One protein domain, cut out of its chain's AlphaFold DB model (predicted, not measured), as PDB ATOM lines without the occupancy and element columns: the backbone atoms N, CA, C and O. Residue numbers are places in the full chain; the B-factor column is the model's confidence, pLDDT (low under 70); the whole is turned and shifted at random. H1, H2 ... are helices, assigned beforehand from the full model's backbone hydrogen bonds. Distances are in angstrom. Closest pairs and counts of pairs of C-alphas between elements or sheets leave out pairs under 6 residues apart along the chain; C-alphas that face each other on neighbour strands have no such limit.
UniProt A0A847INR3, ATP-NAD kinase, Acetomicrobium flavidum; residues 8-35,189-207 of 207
ATOM      1  N   PHE A   8     251.302 218.671 128.982       69.25
ATOM      2  CA  PHE A   8     251.262 219.235 130.342       69.25
ATOM      3  C   PHE A   8     251.337 218.131 131.408       69.25
ATOM      4  O   PHE A   8     250.309 217.687 131.932       69.25
ATOM      5  N   PRO A   9     252.543 217.649 131.759       66.12
ATOM      6  CA  PRO A   9     252.705 216.716 132.864       66.12
ATOM      7  C   PRO A   9     252.521 217.465 134.189       66.12
ATOM      8  O   PRO A   9     253.478 217.953 134.784       66.12
ATOM      9  N   CYS A  10     251.274 217.583 134.647       72.25
ATOM     10  CA  CYS A  10     250.940 218.045 135.988       72.25
ATOM     11  C   CYS A  10     250.215 216.936 136.757       72.25
ATOM     12  O   CYS A  10     249.307 216.272 136.243       72.25
ATOM     13  N   MET A  11     250.649 216.715 137.999       79.62
ATOM     14  CA  MET A  11     249.878 215.946 138.966       79.62
ATOM     15  C   MET A  11     248.856 216.895 139.567       79.62
ATOM     16  O   MET A  11     249.215 217.809 140.305       79.62
ATOM     17  N   VAL A  12     247.596 216.711 139.202       86.31
ATOM     18  CA  VAL A  12     246.499 217.522 139.710       86.31
ATOM     19  C   VAL A  12     245.305 216.633 139.997       86.31
ATOM     20  O   VAL A  12     245.054 215.657 139.287       86.31
ATOM     21  N   GLU A  13     244.594 216.962 141.064       91.12
ATOM     22  CA  GLU A  13     243.346 216.309 141.418       91.12
ATOM     23  C   GLU A  13     242.223 216.835 140.497       91.12
ATOM     24  O   GLU A  13     242.156 218.027 140.176       91.12
ATOM     25  N   GLY A  14     241.378 215.927 140.000       91.25
ATOM     26  CA  GLY A  14     240.397 216.219 138.953       91.25
ATOM     27  C   GLY A  14     239.319 217.222 139.372       91.25
ATOM     28  O   GLY A  14     238.888 218.024 138.544       91.25
ATOM     29  N   THR A  15     238.925 217.230 140.644       94.12
ATOM     30  CA  THR A  15     237.989 218.209 141.216       94.12
ATOM     31  C   THR A  15     238.570 219.613 141.150       94.12
ATOM     32  O   THR A  15     237.904 220.516 140.650       94.12
ATOM     33  N   ILE A  16     239.824 219.804 141.565       95.56
ATOM     34  CA  ILE A  16     240.485 221.120 141.504       95.56
ATOM     35  C   ILE A  16     240.642 221.597 140.056       95.56
ATOM     36  O   ILE A  16     240.354 222.755 139.747       95.56
ATOM     37  N   ALA A  17     241.026 220.700 139.143       94.25
ATOM     38  CA  ALA A  17     241.094 221.019 137.719       94.25
ATOM     39  C   ALA A  17     239.718 221.421 137.152       94.25
ATOM     40  O   ALA A  17     239.606 222.414 136.429       94.25
ATOM     41  N   GLY A  18     238.665 220.684 137.518       95.81
ATOM     42  CA  GLY A  18     237.286 220.968 137.125       95.81
ATOM     43  C   GLY A  18     236.766 222.289 137.693       95.81
ATOM     44  O   GLY A  18     236.127 223.051 136.971       95.81
ATOM     45  N   MET A  19     237.088 222.607 138.948       96.94
ATOM     46  CA  MET A  19     236.747 223.888 139.574       96.94
ATOM     47  C   MET A  19     237.403 225.061 138.847       96.94
ATOM     48  O   MET A  19     236.711 226.012 138.488       96.94
ATOM     49  N   ALA A  20     238.709 224.984 138.573       96.81
ATOM     50  CA  ALA A  20     239.415 226.021 137.824       96.81
ATOM     51  C   ALA A  20     238.796 226.229 136.430       96.81
ATOM     52  O   ALA A  20     238.471 227.355 136.049       96.81
ATOM     53  N   ALA A  21     238.543 225.140 135.698       96.06
ATOM     54  CA  ALA A  21     237.854 225.210 134.411       96.06
ATOM     55  C   ALA A  21     236.451 225.837 134.536       96.06
ATOM     56  O   ALA A  21     236.081 226.683 133.724       96.06
ATOM     57  N   GLY A  22     235.695 225.485 135.580       97.00
ATOM     58  CA  GLY A  22     234.378 226.047 135.877       97.00
ATOM     59  C   GLY A  22     234.410 227.549 136.175       97.00
ATOM     60  O   GLY A  22     233.560 228.293 135.681       97.00
ATOM     61  N   PHE A  23     235.408 228.036 136.917       97.81
ATOM     62  CA  PHE A  23     235.569 229.471 137.170       97.81
ATOM     63  C   PHE A  23     235.857 230.263 135.896       97.81
ATOM     64  O   PHE A  23     235.358 231.380 135.754       97.81
ATOM     65  N   ILE A  24     236.597 229.684 134.952       97.25
ATOM     66  CA  ILE A  24     236.811 230.301 133.640       97.25
ATOM     67  C   ILE A  24     235.527 230.262 132.808       97.25
ATOM     68  O   ILE A  24     235.106 231.285 132.273       97.25
ATOM     69  N   ALA A  25     234.865 229.105 132.736       96.56
ATOM     70  CA  ALA A  25     233.656 228.917 131.933       96.56
ATOM     71  C   ALA A  25     232.492 229.823 132.371       96.56
ATOM     72  O   ALA A  25     231.701 230.266 131.545       96.56
ATOM     73  N   THR A  26     232.402 230.122 133.668       95.56
ATOM     74  CA  THR A  26     231.382 231.016 134.242       95.56
ATOM     75  C   THR A  26     231.777 232.497 134.213       95.56
ATOM     76  O   THR A  26     230.996 233.344 134.644       95.56
ATOM     77  N   GLY A  27     232.985 232.831 133.743       95.19
ATOM     78  CA  GLY A  27     233.511 234.199 133.739       95.19
ATOM     79  C   GLY A  27     233.879 234.739 135.126       95.19
ATOM     80  O   GLY A  27     234.174 235.924 135.272       95.19
ATOM     81  N   ALA A  28     233.884 233.893 136.160       95.25
ATOM     82  CA  ALA A  28     234.370 234.262 137.487       95.25
ATOM     83  C   ALA A  28     235.870 234.621 137.460       95.25
ATOM     84  O   ALA A  28     236.320 235.531 138.167       95.25
ATOM     85  N   VAL A  29     236.619 233.944 136.589       97.31
ATOM     86  CA  VAL A  29     237.978 234.290 136.164       97.31
ATOM     87  C   VAL A  29     237.975 234.456 134.646       97.31
ATOM     88  O   VAL A  29     237.388 233.636 133.948       97.31
ATOM     89  N   SER A  30     238.583 235.520 134.113       96.56
ATOM     90  CA  SER A  30     238.654 235.680 132.655       96.56
ATOM     91  C   SER A  30     239.629 234.664 132.055       96.56
ATOM     92  O   SER A  30     240.601 234.259 132.702       96.56
ATOM     93  N   ALA A  31     239.406 234.262 130.804       95.25
ATOM     94  CA  ALA A  31     240.316 233.344 130.128       95.25
ATOM     95  C   ALA A  31     241.727 233.944 130.007       95.25
ATOM     96  O   ALA A  31     242.710 233.219 130.081       95.25
ATOM     97  N   GLU A  32     241.852 235.257 129.834       95.94
ATOM     98  CA  GLU A  32     243.129 235.972 129.743       95.94
ATOM     99  C   GLU A  32     243.939 235.881 131.042       95.94
ATOM    100  O   GLU A  32     245.163 235.807 130.996       95.94
ATOM    101  N   GLU A  33     243.270 235.869 132.195       96.50
ATOM    102  CA  GLU A  33     243.934 235.828 133.499       96.50
ATOM    103  C   GLU A  33     244.191 234.407 133.998       96.50
ATOM    104  O   GLU A  33     245.196 234.180 134.673       96.50
ATOM    105  N   GLY A  34     243.270 233.481 133.712       96.38
ATOM    106  CA  GLY A  34     243.301 232.096 134.191       96.38
ATOM    107  C   GLY A  34     243.925 231.098 133.215       96.38
ATOM    108  O   GLY A  34     244.000 229.909 133.518       96.38
ATOM    109  N   THR A  35     244.357 231.536 132.030       95.75
ATOM    110  CA  THR A  35     244.995 230.655 131.042       95.75
ATOM    111  C   THR A  35     246.296 231.232 130.515       95.75
ATOM    112  O   THR A  35     246.528 232.438 130.551       95.75
ATOM    113  N   ILE A 189     245.743 226.261 136.577       95.31
ATOM    114  CA  ILE A 189     244.857 225.800 137.648       95.31
ATOM    115  C   ILE A 189     245.138 226.575 138.935       95.31
ATOM    116  O   ILE A 189     244.215 227.134 139.523       95.31
ATOM    117  N   GLU A 190     246.406 226.666 139.331       95.25
ATOM    118  CA  GLU A 190     246.819 227.331 140.567       95.25
ATOM    119  C   GLU A 190     246.431 228.812 140.537       95.25
ATOM    120  O   GLU A 190     245.737 229.309 141.429       95.25
ATOM    121  N   ARG A 191     246.793 229.516 139.458       96.56
ATOM    122  CA  ARG A 191     246.459 230.934 139.291       96.56
ATOM    123  C   ARG A 191     244.953 231.174 139.279       96.56
ATOM    124  O   ARG A 191     244.477 232.121 139.904       96.56
ATOM    125  N   THR A 192     244.196 230.322 138.594       97.62
ATOM    126  CA  THR A 192     242.736 230.439 138.509       97.62
ATOM    127  C   THR A 192     242.083 230.271 139.875       97.62
ATOM    128  O   THR A 192     241.202 231.054 140.231       97.62
ATOM    129  N   MET A 193     242.537 229.301 140.669       97.25
ATOM    130  CA  MET A 193     242.022 229.080 142.022       97.25
ATOM    131  C   MET A 193     242.319 230.271 142.940       97.25
ATOM    132  O   MET A 193     241.413 230.745 143.630       97.25
ATOM    133  N   TRP A 194     243.537 230.824 142.894       97.56
ATOM    134  CA  TRP A 194     243.879 232.040 143.643       97.56
ATOM    135  C   TRP A 194     242.988 233.225 143.273       97.56
ATOM    136  O   TRP A 194     242.455 233.895 144.160       97.56
ATOM    137  N   LEU A 195     242.766 233.456 141.977       97.50
ATOM    138  CA  LEU A 195     241.890 234.529 141.502       97.50
ATOM    139  C   LEU A 195     240.436 234.321 141.945       97.50
ATOM    140  O   LEU A 195     239.774 235.279 142.343       97.50
ATOM    141  N   ALA A 196     239.935 233.085 141.920       96.19
ATOM    142  CA  ALA A 196     238.586 232.770 142.377       96.19
ATOM    143  C   ALA A 196     238.402 233.074 143.875       96.19
ATOM    144  O   ALA A 196     237.417 233.711 144.259       96.19
ATOM    145  N   VAL A 197     239.368 232.689 144.716       95.88
ATOM    146  CA  VAL A 197     239.361 232.988 146.159       95.88
ATOM    147  C   VAL A 197     239.420 234.495 146.410       95.88
ATOM    148  O   VAL A 197     238.583 235.022 147.141       95.88
ATOM    149  N   GLN A 198     240.347 235.206 145.761       95.19
ATOM    150  CA  GLN A 198     240.496 236.664 145.890       95.19
ATOM    151  C   GLN A 198     239.227 237.432 145.493       95.19
ATOM    152  O   GLN A 198     238.966 238.513 146.011       95.19
ATOM    153  N   ARG A 199     238.418 236.861 144.595       94.12
ATOM    154  CA  ARG A 199     237.142 237.427 144.127       94.12
ATOM    155  C   ARG A 199     235.928 236.962 144.936       94.12
ATOM    156  O   ARG A 199     234.801 237.170 144.492       94.12
ATOM    157  N   GLY A 200     236.134 236.295 146.074       92.31
ATOM    158  CA  GLY A 200     235.051 235.825 146.942       92.31
ATOM    159  C   GLY A 200     234.195 234.715 146.326       92.31
ATOM    160  O   GLY A 200     233.073 234.476 146.757       92.31
ATOM    161  N   ARG A 201     234.689 233.997 145.310       89.50
ATOM    162  CA  ARG A 201     233.912 232.938 144.635       89.50
ATOM    163  C   ARG A 201     233.804 231.649 145.447       89.50
ATOM    164  O   ARG A 201     233.061 230.753 145.068       89.50
ATOM    165  N   MET A 202     234.522 231.588 146.566       85.88
ATOM    166  CA  MET A 202     234.503 230.493 147.534       85.88
ATOM    167  C   MET A 202     233.796 230.869 148.844       85.88
ATOM    168  O   MET A 202     233.778 230.071 149.778       85.88
ATOM    169  N   THR A 203     233.232 232.078 148.952       84.31
ATOM    170  CA  THR A 203     232.522 232.505 150.163       84.31
ATOM    171  C   THR A 203     231.025 232.284 150.007       84.31
ATOM    172  O   THR A 203     230.390 232.894 149.150       84.31
ATOM    173  N   ASN A 204     230.448 231.461 150.880       71.12
ATOM    174  CA  ASN A 204     229.003 231.404 151.050       71.12
ATOM    175  C   ASN A 204     228.592 232.508 152.023       71.12
ATOM    176  O   ASN A 204     228.887 232.434 153.216       71.12
ATOM    177  N   HIS A 205     227.894 233.528 151.530       62.94
ATOM    178  CA  HIS A 205     227.089 234.363 152.411       62.94
ATOM    179  C   HIS A 205     225.849 233.549 152.767       62.94
ATOM    180  O   HIS A 205     224.918 233.436 151.972       62.94
ATOM    181  N   GLY A 206     225.907 232.885 153.925       54.22
ATOM    182  CA  GLY A 206     224.760 232.191 154.489       54.22
ATOM    183  C   GLY A 206     223.561 233.135 154.555       54.22
ATOM    184  O   GLY A 206     223.714 234.305 154.912       54.22
ATOM    185  N   LYS A 207     222.395 232.624 154.158       39.91
ATOM    186  CA  LYS A 207     221.121 233.185 154.604       39.91
ATOM    187  C   LYS A 207     220.954 232.936 156.095       39.91
ATOM    188  O   LYS A 207     221.387 231.848 156.538       39.91
TER     189      LYS A 207
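AT A GLANCE: This is residues 8 to 35 and 189 to 207 of the 207 residues of the protein "ATP-NAD kinase" of Acetomicrobium flavidum (UniProt A0A847INR3). Two helices, H1 and H3, cross steeply face to face, and a small four-residue helix, H2, packs on H3. From this small helical core the two ends of the printed part trail away, with Pro 9 and Lys 207 at opposite ends of the longest axis. The printed part has 47 residues with three named helices, in the order H1, H2, H3, and no named strand; the class is all helix. It is only just compact, close to loose, with a radius of gyration of the C-alphas of 11.2 A, and elongated, spanning 41 by 23 by 16 A.

HOW THE PARTS SIT: Begin with H1, residues 14 to 25, the longest helix. H3, residues 189 to 198, touches it, and the closest C-alphas are those of Ala 20 and Ile 189, 5.4 A apart. The two run the same way at a steep tilt of 63 degrees. H2, residues 31 to 34, touches H3; look at the C-alphas of Gly 34 and Thr 192, the closest, 4.7 A apart. H1 and H2 are close but not clearly touching, with the C-alphas of Ile 24 and Ala 31 the closest at 5.8 A. In H1 and H3 every O i to N i+4 pair is within hydrogen-bond range; H2 is too short for such a pair.

IN THESE COORDINATES: Find C-alpha 14 at (240.397, 216.219, 138.953); from there H1 runs 16.0 A to C-alpha 25 at (233.656, 228.917, 131.933). H2 covers 5.2 A, from Ala 31 to Gly 34. H3 runs 14.3 A from Ile 189 to C-alpha 198 at (240.496, 236.664, 145.890).

THE WHOLE: The C-alphas of Pro 9 and Lys 207, the two farthest apart, are 41.7 A from each other. Residues 36 to 188 are not printed; C-alphas 35 and 189 are 8.2 A apart across this cut. The link from H1 to H2 is tight. Mean pLDDT of the printed part is 89.6; look for values under 70 at residues 8 to 9 and 205 to 207.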